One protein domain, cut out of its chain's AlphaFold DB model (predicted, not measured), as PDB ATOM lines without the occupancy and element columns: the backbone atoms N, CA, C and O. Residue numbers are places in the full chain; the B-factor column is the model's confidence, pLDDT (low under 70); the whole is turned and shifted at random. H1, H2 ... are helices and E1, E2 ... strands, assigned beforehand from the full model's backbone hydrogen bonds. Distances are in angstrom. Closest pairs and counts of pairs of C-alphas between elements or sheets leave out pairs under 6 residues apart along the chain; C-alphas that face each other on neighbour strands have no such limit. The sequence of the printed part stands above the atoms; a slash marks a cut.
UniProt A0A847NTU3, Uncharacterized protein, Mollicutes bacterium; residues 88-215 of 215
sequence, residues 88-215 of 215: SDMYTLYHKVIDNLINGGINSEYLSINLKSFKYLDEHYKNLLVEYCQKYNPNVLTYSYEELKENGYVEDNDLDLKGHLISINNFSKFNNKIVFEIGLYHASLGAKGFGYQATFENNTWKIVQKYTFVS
ATOM      1  N   SER A  88      51.177  51.695  50.717       87.00
ATOM      2  CA  SER A  88      49.825  52.240  50.497       87.00
ATOM      3  C   SER A  88      49.751  53.144  49.270       87.00
ATOM      4  O   SER A  88      48.806  53.092  48.475       87.00
ATOM      5  N   ASP A  89      50.764  53.987  49.103       86.00
ATOM      6  CA  ASP A  89      50.880  54.877  47.952       86.00
ATOM      7  C   ASP A  89      51.094  54.083  46.668       86.00
ATOM      8  O   ASP A  89      50.463  54.357  45.644       86.00
ATOM      9  N   MET A  90      51.956  53.066  46.740       89.62
ATOM     10  CA  MET A  90      52.192  52.161  45.625       89.62
ATOM     11  C   MET A  90      50.938  51.390  45.249       89.62
ATOM     12  O   MET A  90      50.627  51.306  44.065       89.62
ATOM     13  N   TYR A  91      50.183  50.901  46.232       92.19
ATOM     14  CA  TYR A  91      48.891  50.271  45.997       92.19
ATOM     15  C   TYR A  91      47.941  51.228  45.286       92.19
ATOM     16  O   TYR A  91      47.367  50.866  44.268       92.19
ATOM     17  N   THR A  92      47.835  52.475  45.747       91.12
ATOM     18  CA  THR A  92      46.974  53.483  45.113       91.12
ATOM     19  C   THR A  92      47.363  53.726  43.650       91.12
ATOM     20  O   THR A  92      46.493  53.853  42.784       91.12
ATOM     21  N   LEU A  93      48.664  53.785  43.352       91.75
ATOM     22  CA  LEU A  93      49.168  53.961  41.991       91.75
ATOM     23  C   LEU A  93      48.905  52.725  41.117       91.75
ATOM     24  O   LEU A  93      48.371  52.862  40.016       91.75
ATOM     25  N   TYR A  94      49.244  51.530  41.608       93.88
ATOM     26  CA  TYR A  94      49.025  50.275  40.892       93.88
ATOM     27  C   TYR A  94      47.544  49.989  40.679       93.88
ATOM     28  O   TYR A  94      47.173  49.644  39.567       93.88
ATOM     29  N   HIS A  95      46.694  50.221  41.679       93.00
ATOM     30  CA  HIS A  95      45.242  50.116  41.565       93.00
ATOM     31  C   HIS A  95      44.722  51.002  40.434       93.00
ATOM     32  O   HIS A  95      44.014  50.516  39.565       93.00
ATOM     33  N   LYS A  96      45.095  52.292  40.388       91.69
ATOM     34  CA  LYS A  96      44.681  53.189  39.290       91.69
ATOM     35  C   LYS A  96      45.136  52.676  37.925       91.69
ATOM     36  O   LYS A  96      44.408  52.802  36.946       91.69
ATOM     37  N   VAL A  97      46.355  52.155  37.825       91.00
ATOM     38  CA  VAL A  97      46.868  51.637  36.552       91.00
ATOM     39  C   VAL A  97      46.162  50.349  36.144       91.00
ATOM     40  O   VAL A  97      45.752  50.241  34.994       91.00
ATOM     41  N   ILE A  98      45.971  49.421  37.075       91.81
ATOM     42  CA  ILE A  98      45.304  48.143  36.838       91.81
ATOM     43  C   ILE A  98      43.824  48.354  36.518       91.81
ATOM     44  O   ILE A  98      43.357  47.784  35.543       91.81
ATOM     45  N   ASP A  99      43.123  49.246  37.220       90.38
ATOM     46  CA  ASP A  99      41.757  49.669  36.880       90.38
ATOM     47  C   ASP A  99      41.664  50.108  35.412       90.38
ATOM     48  O   ASP A  99      40.857  49.589  34.646       90.38
ATOM     49  N   ASN A 100      42.580  50.972  34.967       87.12
ATOM     50  CA  ASN A 100      42.635  51.414  33.572       87.12
ATOM     51  C   ASN A 100      42.968  50.294  32.569       87.12
ATOM     52  O   ASN A 100      42.600  50.410  31.401       87.12
ATOM     53  N   LEU A 101      43.710  49.261  32.978       86.50
ATOM     54  CA  LEU A 101      44.036  48.116  32.122       86.50
ATOM     55  C   LEU A 101      42.846  47.161  32.004       86.50
ATOM     56  O   LEU A 101      42.495  46.766  30.896       86.50
ATOM     57  N   ILE A 102      42.212  46.826  33.131       85.25
ATOM     58  CA  ILE A 102      41.121  45.849  33.201       85.25
ATOM     59  C   ILE A 102      39.816  46.430  32.644       85.25
ATOM     60  O   ILE A 102      39.119  45.750  31.890       85.25
ATOM     61  N   ASN A 103      39.509  47.704  32.927       79.88
ATOM     62  CA  ASN A 103      38.328  48.388  32.381       79.88
ATOM     63  C   ASN A 103      38.356  48.491  30.844       79.88
ATOM     64  O   ASN A 103      37.319  48.720  30.228       79.88
ATOM     65  N   GLY A 104      39.520  48.293  30.210       69.25
ATOM     66  CA  GLY A 104      39.645  48.164  28.755       69.25
ATOM     67  C   GLY A 104      39.014  46.893  28.171       69.25
ATOM     68  O   GLY A 104      38.968  46.764  26.950       69.25
ATOM     69  N   GLY A 105      38.519  45.989  29.025       67.81
ATOM     70  CA  GLY A 105      37.874  44.734  28.659       67.81
ATOM     71  C   GLY A 105      38.849  43.562  28.719       67.81
ATOM     72  O   GLY A 105      39.578  43.307  27.766       67.81
ATOM     73  N   ILE A 106      38.830  42.822  29.830       71.19
ATOM     74  CA  ILE A 106      39.488  41.518  29.960       71.19
ATOM     75  C   ILE A 106      38.391  40.453  29.969       71.19
ATOM     76  O   ILE A 106      37.679  40.310  30.959       71.19
ATOM     77  N   ASN A 107      38.245  39.718  28.867       70.88
ATOM     78  CA  ASN A 107      37.386  38.537  28.800       70.88
ATOM     79  C   ASN A 107      38.266  37.319  28.522       70.88
ATOM     80  O   ASN A 107      38.613  37.043  27.376       70.88
ATOM     81  N   SER A 108      38.702  36.650  29.585       79.69
ATOM     82  CA  SER A 108      39.580  35.487  29.501       79.69
ATOM     83  C   SER A 108      39.291  34.495  30.616       79.69
ATOM     84  O   SER A 108      38.717  34.860  31.643       79.69
ATOM     85  N   GLU A 109      39.725  33.248  30.436       88.75
ATOM     86  CA  GLU A 109      39.442  32.148  31.372       88.75
ATOM     87  C   GLU A 109      39.966  32.408  32.792       88.75
ATOM     88  O   GLU A 109      39.380  31.959  33.778       88.75
ATOM     89  N   TYR A 110      41.066  33.153  32.895       91.38
ATOM     90  CA  TYR A 110      41.647  33.605  34.153       91.38
ATOM     91  C   TYR A 110      42.353  34.951  33.984       91.38
ATOM     92  O   TYR A 110      42.678  35.379  32.867       91.38
ATOM     93  N   LEU A 111      42.636  35.587  35.119       93.19
ATOM     94  CA  LEU A 111      43.536  36.730  35.237       93.19
ATOM     95  C   LEU A 111      44.644  36.376  36.230       93.19
ATOM     96  O   LEU A 111      44.394  36.261  37.424       93.19
ATOM     97  N   SER A 112      45.874  36.201  35.760       94.25
ATOM     98  CA  SER A 112      47.019  35.972  36.635       94.25
ATOM     99  C   SER A 112      47.723  37.280  36.964       94.25
ATOM    100  O   SER A 112      47.911  38.138  36.099       94.25
ATOM    101  N   ILE A 113      48.161  37.420  38.209       95.19
ATOM    102  CA  ILE A 113      48.973  38.539  38.676       95.19
ATOM    103  C   ILE A 113      50.285  37.972  39.203       95.19
ATOM    104  O   ILE A 113      50.307  37.269  40.213       95.19
ATOM    105  N   ASN A 114      51.405  38.328  38.575       95.69
ATOM    106  CA  ASN A 114      52.719  37.986  39.105       95.69
ATOM    107  C   ASN A 114      53.034  38.870  40.324       95.69
ATOM    108  O   ASN A 114      53.728  39.883  40.205       95.69
ATOM    109  N   LEU A 115      52.537  38.503  41.509       94.81
ATOM    110  CA  LEU A 115      52.704  39.286  42.743       94.81
ATOM    111  C   LEU A 115      54.174  39.515  43.128       94.81
ATOM    112  O   LEU A 115      54.486  40.514  43.778       94.81
ATOM    113  N   LYS A 116      55.093  38.639  42.698       94.50
ATOM    114  CA  LYS A 116      56.542  38.801  42.926       94.50
ATOM    115  C   LYS A 116      57.095  40.042  42.214       94.50
ATOM    116  O   LYS A 116      58.037  40.657  42.707       94.50
ATOM    117  N   SER A 117      56.489  40.445  41.095       94.31
ATOM    118  CA  SER A 117      56.870  41.660  40.360       94.31
ATOM    119  C   SER A 117      56.471  42.959  41.086       94.31
ATOM    120  O   SER A 117      57.118  43.995  40.918       94.31
ATOM    121  N   PHE A 118      55.483  42.909  41.989       93.50
ATOM    122  CA  PHE A 118      55.018  44.040  42.804       93.50
ATOM    123  C   PHE A 118      55.858  44.205  44.081       93.50
ATOM    124  O   PHE A 118      55.345  44.222  45.198       93.50
ATOM    125  N   LYS A 119      57.180  44.341  43.917       90.69
ATOM    126  CA  LYS A 119      58.178  44.316  45.007       90.69
ATOM    127  C   LYS A 119      58.018  45.378  46.110       90.69
ATOM    128  O   LYS A 119      58.653  45.250  47.150       90.69
ATOM    129  N   TYR A 120      57.215  46.420  45.884       88.88
ATOM    130  CA  TYR A 120      56.969  47.500  46.855       88.88
ATOM    131  C   TYR A 120      55.597  47.430  47.524       88.88
ATOM    132  O   TYR A 120      55.238  48.357  48.248       88.88
ATOM    133  N   LEU A 121      54.833  46.369  47.261       90.81
ATOM    134  CA  LEU A 121      53.652  46.053  48.045       90.81
ATOM    135  C   LEU A 121      54.028  45.073  49.154       90.81
ATOM    136  O   LEU A 121      54.673  44.054  48.896       90.81
ATOM    137  N   ASP A 122      53.611  45.370  50.379       88.12
ATOM    138  CA  ASP A 122      53.562  44.368  51.439       88.12
ATOM    139  C   ASP A 122      52.416  43.363  51.203       88.12
ATOM    140  O   ASP A 122      51.583  43.525  50.307       88.12
ATOM    141  N   GLU A 123      52.380  42.298  52.005       90.88
ATOM    142  CA  GLU A 123      51.387  41.226  51.858       90.88
ATOM    143  C   GLU A 123      49.941  41.706  52.032       90.88
ATOM    144  O   GLU A 123      49.046  41.206  51.353       90.88
ATOM    145  N   HIS A 124      49.696  42.711  52.879       92.25
ATOM    146  CA  HIS A 124      48.354  43.262  53.046       92.25
ATOM    147  C   HIS A 124      47.874  43.920  51.746       92.25
ATOM    148  O   HIS A 124      46.792  43.599  51.254       92.25
ATOM    149  N   TYR A 125      48.695  44.782  51.140       94.88
ATOM    150  CA  TYR A 125      48.325  45.462  49.896       94.88
ATOM    151  C   TYR A 125      48.340  44.553  48.663       94.88
ATOM    152  O   TYR A 125      47.577  44.797  47.725       94.88
ATOM    153  N   LYS A 126      49.160  43.495  48.647       96.31
ATOM    154  CA  LYS A 126      49.070  42.450  47.613       96.31
ATOM    155  C   LYS A 126      47.712  41.755  47.645       96.31
ATOM    156  O   LYS A 126      47.090  41.618  46.595       96.31
ATOM    157  N   ASN A 127      47.230  41.382  48.831       96.06
ATOM    158  CA  ASN A 127      45.922  40.742  48.983       96.06
ATOM    159  C   ASN A 127      44.786  41.670  48.537       96.06
ATOM    160  O   ASN A 127      43.940  41.249  47.753       96.06
ATOM    161  N   LEU A 128      44.826  42.951  48.923       96.81
ATOM    162  CA  LEU A 128      43.850  43.942  48.446       96.81
ATOM    163  C   LEU A 128      43.836  44.069  46.916       96.81
ATOM    164  O   LEU A 128      42.777  44.243  46.315       96.81
ATOM    165  N   LEU A 129      45.002  43.979  46.266       95.69
ATOM    166  CA  LEU A 129      45.084  44.043  44.809       95.69
ATOM    167  C   LEU A 129      44.445  42.817  44.141       95.69
ATOM    168  O   LEU A 129      43.746  42.966  43.137       95.69
ATOM    169  N   VAL A 130      44.652  41.624  44.706       96.50
ATOM    170  CA  VAL A 130      44.005  40.380  44.257       96.50
ATOM    171  C   VAL A 130      42.486  40.481  44.416       96.50
ATOM    172  O   VAL A 130      41.764  40.267  43.444       96.50
ATOM    173  N   GLU A 131      42.004  40.882  45.595       95.81
ATOM    174  CA  GLU A 131      40.574  41.081  45.882       95.81
ATOM    175  C   GLU A 131      39.925  42.085  44.922       95.81
ATOM    176  O   GLU A 131      38.804  41.895  44.451       95.81
ATOM    177  N   TYR A 132      40.635  43.167  44.601       94.69
ATOM    178  CA  TYR A 132      40.168  44.140  43.626       94.69
ATOM    179  C   TYR A 132      40.005  43.513  42.231       94.69
ATOM    180  O   TYR A 132      38.959  43.687  41.604       94.69
ATOM    181  N   CYS A 133      40.989  42.739  41.765       93.06
ATOM    182  CA  CYS A 133      40.937  42.082  40.457       93.06
ATOM    183  C   CYS A 133      39.844  41.003  40.378       93.06
ATOM    184  O   CYS A 133      39.238  40.824  39.320       93.06
ATOM    185  N   GLN A 134      39.529  40.342  41.497       93.19
ATOM    186  CA  GLN A 134      38.458  39.341  41.579       93.19
ATOM    187  C   GLN A 134      37.069  39.902  41.244       93.19
ATOM    188  O   GLN A 134      36.200  39.164  40.786       93.19
ATOM    189  N   LYS A 135      36.861  41.218  41.405       91.12
ATOM    190  CA  LYS A 135      35.620  41.897  40.989       91.12
ATOM    191  C   LYS A 135      35.388  41.841  39.477       91.12
ATOM    192  O   LYS A 135      34.248  41.971  39.044       91.12
ATOM    193  N   TYR A 136      36.454  41.677  38.695       88.81
ATOM    194  CA  TYR A 136      36.420  41.678  37.232       88.81
ATOM    195  C   TYR A 136      36.555  40.280  36.637       88.81
ATOM    196  O   TYR A 136      35.959  39.997  35.603       88.81
ATOM    197  N   ASN A 137      37.321  39.402  37.284       90.56
ATOM    198  CA  ASN A 137      37.417  37.999  36.912       90.56
ATOM    199  C   ASN A 137      37.425  37.150  38.191       90.56
ATOM    200  O   ASN A 137      38.356  37.290  38.972       90.56
ATOM    201  N   PRO A 138      36.443  36.267  38.438       90.25
ATOM    202  CA  PRO A 138      36.425  35.460  39.659       90.25
ATOM    203  C   PRO A 138      37.600  34.468  39.746       90.25
ATOM    204  O   PRO A 138      37.951  34.032  40.840       90.25
ATOM    205  N   ASN A 139      38.228  34.126  38.617       93.44
ATOM    206  CA  ASN A 139      39.364  33.215  38.531       93.44
ATOM    207  C   ASN A 139      40.693  33.992  38.472       93.44
ATOM    208  O   ASN A 139      41.368  34.042  37.438       93.44
ATOM    209  N   VAL A 140      41.049  34.648  39.583       95.00
ATOM    210  CA  VAL A 140      42.358  35.307  39.726       95.00
ATOM    211  C   VAL A 140      43.400  34.317  40.231       95.00
ATOM    212  O   VAL A 140      43.227  33.707  41.284       95.00
ATOM    213  N   LEU A 141      44.512  34.220  39.506       96.00
ATOM    214  CA  LEU A 141      45.690  33.439  39.883       96.00
ATOM    215  C   LEU A 141      46.823  34.373  40.327       96.00
ATOM    216  O   LEU A 141      46.877  35.541  39.944       96.00
ATOM    217  N   THR A 142      47.766  33.853  41.111       96.50
ATOM    218  CA  THR A 142      48.951  34.604  41.567       96.50
ATOM    219  C   THR A 142      50.250  34.050  40.983       96.50
ATOM    220  O   THR A 142      51.295  34.094  41.634       96.50
ATOM    221  N   TYR A 143      50.168  33.474  39.783       95.38
ATOM    222  CA  TYR A 143      51.262  32.769  39.125       95.38
ATOM    223  C   TYR A 143      52.100  33.695  38.235       95.38
ATOM    224  O   TYR A 143      51.572  34.584  37.555       95.38
ATOM    225  N   SER A 144      53.413  33.458  38.207       92.38
ATOM    226  CA  SER A 144      54.303  33.938  37.146       92.38
ATOM    227  C   SER A 144      54.039  33.200  35.828       92.38
ATOM    228  O   SER A 144      53.265  32.246  35.779       92.38
ATOM    229  N   TYR A 145      54.678  33.630  34.739       88.69
ATOM    230  CA  TYR A 145      54.548  32.947  33.450       88.69
ATOM    231  C   TYR A 145      55.038  31.491  33.517       88.69
ATOM    232  O   TYR A 145      54.396  30.584  32.997       88.69
ATOM    233  N   GLU A 146      56.154  31.262  34.204       89.56
ATOM    234  CA  GLU A 146      56.740  29.939  34.415       89.56
ATOM    235  C   GLU A 146      55.793  29.048  35.220       89.56
ATOM    236  O   GLU A 146      55.520  27.923  34.814       89.56
ATOM    237  N   GLU A 147      55.215  29.578  36.301       93.06
ATOM    238  CA  GLU A 147      54.226  28.863  37.113       93.06
ATOM    239  C   GLU A 147      52.954  28.560  36.299       93.06
ATOM    240  O   GLU A 147      52.406  27.465  36.401       93.06
ATOM    241  N   LEU A 148      52.503  29.473  35.431       91.38
ATOM    242  CA  LEU A 148      51.383  29.211  34.517       91.38
ATOM    243  C   LEU A 148      51.698  28.065  33.549       91.38
ATOM    244  O   LEU A 148      50.852  27.197  33.338       91.38
ATOM    245  N   LYS A 149      52.913  28.036  32.994       88.25
ATOM    246  CA  LYS A 149      53.363  26.965  32.099       88.25
ATOM    247  C   LYS A 149      53.414  25.617  32.817       88.25
ATOM    248  O   LYS A 149      52.864  24.642  32.320       88.25
ATOM    249  N   GLU A 150      54.030  25.571  33.995       90.44
ATOM    250  CA  GLU A 150      54.149  24.352  34.806       90.44
ATOM    251  C   GLU A 150      52.787  23.773  35.215       90.44
ATOM    252  O   GLU A 150      52.652  22.559  35.352       90.44
ATOM    253  N   ASN A 151      51.773  24.627  35.373       90.81
ATOM    254  CA  ASN A 151      50.423  24.228  35.772       90.81
ATOM    255  C   ASN A 151      49.445  24.067  34.587       90.81
ATOM    256  O   ASN A 151      48.244  23.925  34.808       90.81
ATOM    257  N   GLY A 152      49.930  24.070  33.337       88.25
ATOM    258  CA  GLY A 152      49.113  23.773  32.149       88.25
ATOM    259  C   GLY A 152      48.181  24.903  31.691       88.25
ATOM    260  O   GLY A 152      47.221  24.654  30.962       88.25
ATOM    261  N   TYR A 153      48.448  26.147  32.102       87.88
ATOM    262  CA  TYR A 153      47.709  27.338  31.654       87.88
ATOM    263  C   TYR A 153      48.260  27.948  30.353       87.88
ATOM    264  O   TYR A 153      47.696  28.914  29.834       87.88
ATOM    265  N   VAL A 154      49.358  27.392  29.838       82.50
ATOM    266  CA  VAL A 154      49.984  27.754  28.562       82.50
ATOM    267  C   VAL A 154      49.841  26.565  27.620       82.50
ATOM    268  O   VAL A 154      50.130  25.439  28.020       82.50
ATOM    269  N   GLU A 155      49.401  26.796  26.384       74.94
ATOM    270  CA  GLU A 155      49.358  25.728  25.382       74.94
ATOM    271  C   GLU A 155      50.764  25.397  24.862       74.94
ATOM    272  O   GLU A 155      51.538  26.289  24.504       74.94
ATOM    273  N   ASP A 156      51.089  24.100  24.812       65.69
ATOM    274  CA  ASP A 156      52.443  23.592  24.534       65.69
ATOM    275  C   ASP A 156      53.000  23.994  23.159       65.69
ATOM    276  O   ASP A 156      54.219  24.043  22.985       65.69
ATOM    277  N   ASN A 157      52.130  24.293  22.189       63.06
ATOM    278  CA  ASN A 157      52.529  24.489  20.794       63.06
ATOM    279  C   ASN A 157      52.737  25.957  20.386       63.06
ATOM    280  O   ASN A 157      53.566  26.195  19.512       63.06
ATOM    281  N   ASP A 158      52.066  26.922  21.030       61.22
ATOM    282  CA  ASP A 158      52.056  28.330  20.581       61.22
ATOM    283  C   ASP A 158      52.508  29.344  21.651       61.22
ATOM    284  O   ASP A 158      52.544  30.541  21.389       61.22
ATOM    285  N   LEU A 159      52.910  28.891  22.854       66.69
ATOM    286  CA  LEU A 159      53.199  29.766  24.014       66.69
ATOM    287  C   LEU A 159      51.999  30.640  24.429       66.69
ATOM    288  O   LEU A 159      52.151  31.628  25.159       66.69
ATOM    289  N   ASP A 160      50.807  30.226  24.006       72.94
ATOM    290  CA  ASP A 160      49.576  30.979  24.111       72.94
ATOM    291  C   ASP A 160      48.951  30.837  25.501       72.94
ATOM    292  O   ASP A 160      48.628  29.747  25.983       72.94
ATOM    293  N   LEU A 161      48.782  31.983  26.164       82.06
ATOM    294  CA  LEU A 161      48.037  32.100  27.412       82.06
ATOM    295  C   LEU A 161      46.532  32.126  27.124       82.06
ATOM    296  O   LEU A 161      46.034  33.064  26.500       82.06
ATOM    297  N   LYS A 162      45.789  31.174  27.698       80.19
ATOM    298  CA  LYS A 162      44.307  31.174  27.700       80.19
ATOM    299  C   LYS A 162      43.706  32.320  28.524       80.19
ATOM    300  O   LYS A 162      42.533  32.673  28.396       80.19
ATOM    301  N   GLY A 163      44.526  32.897  29.398       88.25
ATOM    302  CA  GLY A 163      44.202  34.010  30.277       88.25
ATOM    303  C   GLY A 163      44.933  35.299  29.922       88.25
ATOM    304  O   GLY A 163      45.553  35.438  28.867       88.25
ATOM    305  N   HIS A 164      44.892  36.236  30.863       89.94
ATOM    306  CA  HIS A 164      45.775  37.397  30.876       89.94
ATOM    307  C   HIS A 164      46.763  37.283  32.033       89.94
ATOM    308  O   HIS A 164      46.385  36.852  33.121       89.94
ATOM    309  N   LEU A 165      48.010  37.703  31.825       91.38
ATOM    310  CA  LEU A 165      49.003  37.850  32.891       91.38
ATOM    311  C   LEU A 165      49.385  39.324  33.051       91.38
ATOM    312  O   LEU A 165      49.830  39.962  32.097       91.38
ATOM    313  N   ILE A 166      49.250  39.842  34.272       92.75
ATOM    314  CA  ILE A 166      49.736  41.160  34.682       92.75
ATOM    315  C   ILE A 166      51.076  40.998  35.401       92.75
ATOM    316  O   ILE A 166      51.178  40.281  36.401       92.75
ATOM    317  N   SER A 167      52.101  41.709  34.930       93.19
ATOM    318  CA  SER A 167      53.427  41.720  35.558       93.19
ATOM    319  C   SER A 167      54.085  43.093  35.451       93.19
ATOM    320  O   SER A 167      53.985  43.756  34.422       93.19
ATOM    321  N   ILE A 168      54.783  43.525  36.501       92.75
ATOM    322  CA  ILE A 168      55.671  44.690  36.441       92.75
ATOM    323  C   ILE A 168      56.998  44.253  35.816       92.75
ATOM    324  O   ILE A 168      57.725  43.437  36.379       92.75
ATOM    325  N   ASN A 169      57.324  44.824  34.663       90.31
ATOM    326  CA  ASN A 169      58.534  44.506  33.908       90.31
ATOM    327  C   ASN A 169      59.704  45.391  34.336       90.31
ATOM    328  O   ASN A 169      60.842  44.939  34.428       90.31
ATOM    329  N   ASN A 170      59.417  46.658  34.635       90.31
ATOM    330  CA  ASN A 170      60.418  47.617  35.071       90.31
ATOM    331  C   ASN A 170      59.833  48.577  36.106       90.31
ATOM    332  O   ASN A 170      58.657  48.933  36.061       90.31
ATOM    333  N   PHE A 171      60.671  49.019  37.037       90.50
ATOM    334  CA  PHE A 171      60.334  50.057  37.995       90.50
ATOM    335  C   PHE A 171      61.577  50.859  38.347       90.50
ATOM    336  O   PHE A 171      62.606  50.300  38.729       90.50
ATOM    337  N   SER A 172      61.442  52.176  38.319       87.62
ATOM    338  CA  SER A 172      62.447  53.122  38.775       87.62
ATOM    339  C   SER A 172      61.795  54.267  39.544       87.62
ATOM    340  O   SER A 172      60.775  54.817  39.129       87.62
ATOM    341  N   LYS A 173      62.418  54.672  40.652       84.12
ATOM    342  CA  LYS A 173      62.037  55.858  41.423       84.12
ATOM    343  C   LYS A 173      63.189  56.854  41.440       84.12
ATOM    344  O   LYS A 173      64.332  56.481  41.682       84.12
ATOM    345  N   PHE A 174      62.860  58.123  41.231       82.06
ATOM    346  CA  PHE A 174      63.783  59.248  41.297       82.06
ATOM    347  C   PHE A 174      63.106  60.403  42.037       82.06
ATOM    348  O   PHE A 174      62.245  61.080  41.480       82.06
ATOM    349  N   ASN A 175      63.494  60.652  43.290       78.75
ATOM    350  CA  ASN A 175      62.899  61.695  44.137       78.75
ATOM    351  C   ASN A 175      61.360  61.573  44.217       78.75
ATOM    352  O   ASN A 175      60.835  60.608  44.775       78.75
ATOM    353  N   ASN A 176      60.644  62.545  43.648       81.75
ATOM    354  CA  ASN A 176      59.187  62.625  43.582       81.75
ATOM    355  C   ASN A 176      58.607  62.042  42.282       81.75
ATOM    356  O   ASN A 176      57.441  62.280  41.991       81.75
ATOM    357  N   LYS A 177      59.401  61.325  41.481       87.25
ATOM    358  CA  LYS A 177      58.987  60.714  40.217       87.25
ATOM    359  C   LYS A 177      59.133  59.198  40.288       87.25
ATOM    360  O   LYS A 177      60.159  58.685  40.729       87.25
ATOM    361  N   ILE A 178      58.123  58.491  39.808       90.00
ATOM    362  CA  ILE A 178      58.131  57.045  39.594       90.00
ATOM    363  C   ILE A 178      57.913  56.796  38.104       90.00
ATOM    364  O   ILE A 178      57.078  57.440  37.472       90.00
ATOM    365  N   VAL A 179      58.676  55.863  37.549       90.19
ATOM    366  CA  VAL A 179      58.490  55.329  36.203       90.19
ATOM    367  C   VAL A 179      58.389  53.823  36.332       90.19
ATOM    368  O   VAL A 179      59.246  53.203  36.960       90.19
ATOM    369  N   PHE A 180      57.348  53.226  35.771       91.50
ATOM    370  CA  PHE A 180      57.215  51.780  35.759       91.50
ATOM    371  C   PHE A 180      56.529  51.291  34.498       91.50
ATOM    372  O   PHE A 180      55.769  52.011  33.854       91.50
ATOM    373  N   GLU A 181      56.816  50.045  34.169       91.31
ATOM    374  CA  GLU A 181      56.320  49.368  32.988       91.31
ATOM    375  C   GLU A 181      55.582  48.120  33.439       91.31
ATOM    376  O   GLU A 181      56.125  47.298  34.178       91.31
ATOM    377  N   ILE A 182      54.330  48.007  33.017       89.94
ATOM    378  CA  ILE A 182      53.445  46.895  33.327       89.94
ATOM    379  C   ILE A 182      53.076  46.200  32.020       89.94
ATOM    380  O   ILE A 182      52.621  46.834  31.066       89.94
ATOM    381  N   GLY A 183      53.339  44.902  31.955       86.94
ATOM    382  CA  GLY A 183      52.954  44.050  30.844       86.94
ATOM    383  C   GLY A 183      51.581  43.444  31.089       86.94
ATOM    384  O   GLY A 183      51.293  42.983  32.197       86.94
ATOM    385  N   LEU A 184      50.758  43.442  30.043       86.94
ATOM    386  CA  LEU A 184      49.562  42.623  29.939       86.94
ATOM    387  C   LEU A 184      49.812  41.601  28.827       86.94
ATOM    388  O   LEU A 184      49.833  41.950  27.646       86.94
ATOM    389  N   TYR A 185      50.052  40.355  29.217       82.75
ATOM    390  CA  TYR A 185      50.384  39.271  28.296       82.75
ATOM    391  C   TYR A 185      49.134  38.458  27.970       82.75
ATOM    392  O   TYR A 185      48.414  38.056  28.888       82.75
ATOM    393  N   HIS A 186      48.899  38.209  26.680       77.19
ATOM    394  CA  HIS A 186      47.816  37.368  26.172       77.19
ATOM    395  C   HIS A 186      48.220  36.713  24.837       77.19
ATOM    396  O   HIS A 186      48.929  37.338  24.048       77.19
ATOM    397  N   ALA A 187      47.740  35.485  24.599       58.09
ATOM    398  CA  ALA A 187      48.015  34.638  23.431       58.09
ATOM    399  C   ALA A 187      47.956  35.374  22.076       58.09
ATOM    400  O   ALA A 187      48.924  35.443  21.330       58.09
ATOM    401  N   SER A 188      46.837  36.038  21.781       52.84
ATOM    402  CA  SER A 188      46.550  36.516  20.418       52.84
ATOM    403  C   SER A 188      47.213  37.840  20.001       52.84
ATOM    404  O   SER A 188      47.108  38.238  18.841       52.84
ATOM    405  N   LEU A 189      47.867  38.560  20.918       51.34
ATOM    406  CA  LEU A 189      48.354  39.932  20.677       51.34
ATOM    407  C   LEU A 189      49.856  40.112  20.936       51.34
ATOM    408  O   LEU A 189      50.376  41.215  20.744       51.34
ATOM    409  N   GLY A 190      50.544  39.059  21.381       61.78
ATOM    410  CA  GLY A 190      51.873  39.182  21.966       61.78
ATOM    411  C   GLY A 190      51.858  39.977  23.276       61.78
ATOM    412  O   GLY A 190      50.816  40.322  23.843       61.78
ATOM    413  N   ALA A 191      53.044  40.273  23.793       66.69
ATOM    414  CA  ALA A 191      53.198  41.039  25.017       66.69
ATOM    415  C   ALA A 191      52.937  42.533  24.766       66.69
ATOM    416  O   ALA A 191      53.768  43.246  24.194       66.69
ATOM    417  N   LYS A 192      51.783  43.036  25.220       78.94
ATOM    418  CA  LYS A 192      51.501  44.474  25.190       78.94
ATOM    419  C   LYS A 192      51.997  45.122  26.476       78.94
ATOM    420  O   LYS A 192      51.459  44.899  27.563       78.94
ATOM    421  N   GLY A 193      53.027  45.948  26.344       82.38
ATOM    422  CA  GLY A 193      53.598  46.726  27.431       82.38
ATOM    423  C   GLY A 193      52.954  48.102  27.561       82.38
ATOM    424  O   GLY A 193      52.693  48.794  26.572       82.38
ATOM    425  N   PHE A 194      52.728  48.531  28.798       86.62
ATOM    426  CA  PHE A 194      52.261  49.870  29.130       86.62
ATOM    427  C   PHE A 194      53.246  50.528  30.090       86.62
ATOM    428  O   PHE A 194      53.524  50.016  31.173       86.62
ATOM    429  N   GLY A 195      53.782  51.675  29.695       88.81
ATOM    430  CA  GLY A 195      54.662  52.487  30.517       88.81
ATOM    431  C   GLY A 195      53.914  53.642  31.163       88.81
ATOM    432  O   GLY A 195      53.113  54.324  30.515       88.81
ATOM    433  N   TYR A 196      54.191  53.872  32.441       91.31
ATOM    434  CA  TYR A 196      53.575  54.914  33.247       91.31
ATOM    435  C   TYR A 196      54.639  55.746  33.942       91.31
ATOM    436  O   TYR A 196      55.564  55.228  34.566       91.31
ATOM    437  N   GLN A 197      54.454  57.060  33.887       92.12
ATOM    438  CA  GLN A 197      55.198  58.007  34.699       92.12
ATOM    439  C   GLN A 197      54.245  58.689  35.671       92.12
ATOM    440  O   GLN A 197      53.240  59.267  35.250       92.12
ATOM    441  N   ALA A 198      54.593  58.675  36.953       90.50
ATOM    442  CA  ALA A 198      53.860  59.367  37.998       90.50
ATOM    443  C   ALA A 198      54.750  60.361  38.749       90.50
ATOM    444  O   ALA A 198      55.927  60.089  38.990       90.50
ATOM    445  N   THR A 199      54.182  61.500  39.137       88.94
ATOM    446  CA  THR A 199      54.816  62.476  40.031       88.94
ATOM    447  C   THR A 199      54.014  62.618  41.316       88.94
ATOM    448  O   THR A 199      52.788  62.499  41.320       88.94
ATOM    449  N   PHE A 200      54.713  62.826  42.429       83.38
ATOM    450  CA  PHE A 200      54.093  63.097  43.715       83.38
ATOM    451  C   PHE A 200      53.873  64.600  43.873       83.38
ATOM    452  O   PHE A 200      54.829  65.365  44.027       83.38
ATOM    453  N   GLU A 201      52.609  65.012  43.821       81.62
ATOM    454  CA  GLU A 201      52.178  66.409  43.863       81.62
ATOM    455  C   GLU A 201      50.864  66.523  44.639       81.62
ATOM    456  O   GLU A 201      49.957  65.712  44.463       81.62
ATOM    457  N   ASN A 202      50.726  67.558  45.474       78.38
ATOM    458  CA  ASN A 202      49.535  67.785  46.307       78.38
ATOM    459  C   ASN A 202      49.155  66.559  47.160       78.38
ATOM    460  O   ASN A 202      47.993  66.162  47.201       78.38
ATOM    461  N   ASN A 203      50.146  65.949  47.819       74.75
ATOM    462  CA  ASN A 203      49.986  64.774  48.682       74.75
ATOM    463  C   ASN A 203      49.414  63.523  47.985       74.75
ATOM    464  O   ASN A 203      48.843  62.657  48.643       74.75
ATOM    465  N   THR A 204      49.545  63.404  46.659       79.38
ATOM    466  CA  THR A 204      49.116  62.203  45.933       79.38
ATOM    467  C   THR A 204      49.986  61.926  44.707       79.38
ATOM    468  O   THR A 204      50.528  62.840  44.083       79.38
ATOM    469  N   TRP A 205      50.111  60.651  44.334       85.06
ATOM    470  CA  TRP A 205      50.725  60.258  43.068       85.06
ATOM    471  C   TRP A 205      49.757  60.508  41.907       85.06
ATOM    472  O   TRP A 205      48.641  59.971  41.869       85.06
ATOM    473  N   LYS A 206      50.207  61.307  40.937       88.44
ATOM    474  CA  LYS A 206      49.487  61.616  39.701       88.44
ATOM    475  C   LYS A 206      50.217  61.017  38.514       88.44
ATOM    476  O   LYS A 206      51.409  61.244  38.348       88.44
ATOM    477  N   ILE A 207      49.498  60.274  37.680       90.56
ATOM    478  CA  ILE A 207      50.023  59.793  36.402       90.56
ATOM    479  C   ILE A 207      50.101  60.998  35.463       90.56
ATOM    480  O   ILE A 207      49.083  61.628  35.188       90.56
ATOM    481  N   VAL A 208      51.302  61.319  34.993       90.81
ATOM    482  CA  VAL A 208      51.569  62.466  34.108       90.81
ATOM    483  C   VAL A 208      51.892  62.044  32.678       90.81
ATOM    484  O   VAL A 208      51.810  62.860  31.766       90.81
ATOM    485  N   GLN A 209      52.247  60.775  32.463       88.62
ATOM    486  CA  GLN A 209      52.491  60.231  31.130       88.62
ATOM    487  C   GLN A 209      52.112  58.752  31.072       88.62
ATOM    488  O   GLN A 209      52.368  58.000  32.017       88.62
ATOM    489  N   LYS A 210      51.541  58.351  29.933       89.75
ATOM    490  CA  LYS A 210      51.268  56.965  29.547       89.75
ATOM    491  C   LYS A 210      51.843  56.729  28.154       89.75
ATOM    492  O   LYS A 210      51.659  57.567  27.274       89.75
ATOM    493  N   TYR A 211      52.507  55.601  27.951       86.06
ATOM    494  CA  TYR A 211      52.957  55.146  26.637       86.06
ATOM    495  C   TYR A 211      52.744  53.638  26.497       86.06
ATOM    496  O   TYR A 211      52.584  52.929  27.488       86.06
ATOM    497  N   THR A 212      52.699  53.145  25.264       84.12
ATOM    498  CA  THR A 212      52.620  51.712  24.959       84.12
ATOM    499  C   THR A 212      53.880  51.281  24.239       84.12
ATOM    500  O   THR A 212      54.407  52.040  23.427       84.12
ATOM    501  N   PHE A 213      54.330  50.064  24.496       77.69
ATOM    502  CA  PHE A 213      55.447  49.450  23.795       77.69
ATOM    503  C   PHE A 213      55.116  47.984  23.502       77.69
ATOM    504  O   PHE A 213      54.289  47.376  24.182       77.69
ATOM    505  N   VAL A 214      55.731  47.440  22.460       70.62
ATOM    506  CA  VAL A 214      55.691  46.007  22.157       70.62
ATOM    507  C   VAL A 214      57.005  45.441  22.679       70.62
ATOM    508  O   VAL A 214      58.055  46.007  22.363       70.62
ATOM    509  N   SER A 215      56.941  44.421  23.536       57.91
ATOM    510  CA  SER A 215      58.132  43.740  24.065       57.91
ATOM    511  C   SER A 215      58.397  42.441  23.336       57.91
ATOM    512  O   SER A 215      57.397  41.714  23.140       57.91
TER     513      SER A 215
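AT A GLANCE: This is residues 88 to 215 of the 215 residues of an uncharacterized protein of Mollicutes bacterium (UniProt A0A847NTU3). A long, twisted sheet curls round H1, and H2 packs on H1 and on the short edge strand E1. H3, which only grazes the sheet, and the unnamed residues 151 to 163 lie toward one end of the elongated whole. The printed part has 128 residues, with three named helices and five named strands in the order H1 E1 H2 H3 E2 E3 E4 E5; the mixed sheet runs E1 E2 E3 E4 E5. The class is mixed, helices and strands, and the whole is compact, with a radius of gyration of the C-alphas of 14.6 A and spans of 49 by 30 by 24 A.

IN THESE COORDINATES: H1, residues 88 to 102, is 20.4 A long and begins at C-alpha 88 (49.825, 52.240, 50.497). E1 is residues 111 to 113, H2 residues 123 to 134, 16.6 A long, and H3 residues 145 to 150. E2, residues 164 to 174, is 30.2 A long; E3, 177 to 186, 29.4 A; E4, 190 to 201, 34.9 A; E5, 204 to 214, 29.5 A, ending at C-alpha 214 (55.691, 46.007, 22.157).

HOW THE PARTS SIT: E2 E3 E4 E5 form a meander, each strand the antiparallel neighbour of the one before, with N 169 and O 181 at 2.8 A, N 180 and O 196 at 2.9 A, and N 195 and O 211 at 2.8 A. E5 bends by 53 degrees at residue 208. E1 is parallel to E2, with N 112 and O 164 at 2.8 A. H1 and H2 touch, the closest C-alphas being Tyr 91 and Tyr 125, 6.2 A, at a shallow tilt of 20 degrees, the same way. Every O i to N i+4 pair is within hydrogen-bond range in H1, H2 and H3.

THE WHOLE: The C-alphas of Asn 157 and Asn 202 are farthest apart, 50.3 A. The printed part has no cut, and the link from H3 to E2 is long. The pLDDT is under 70 at residues 104 to 105, 156 to 159, 187 to 191 and 215.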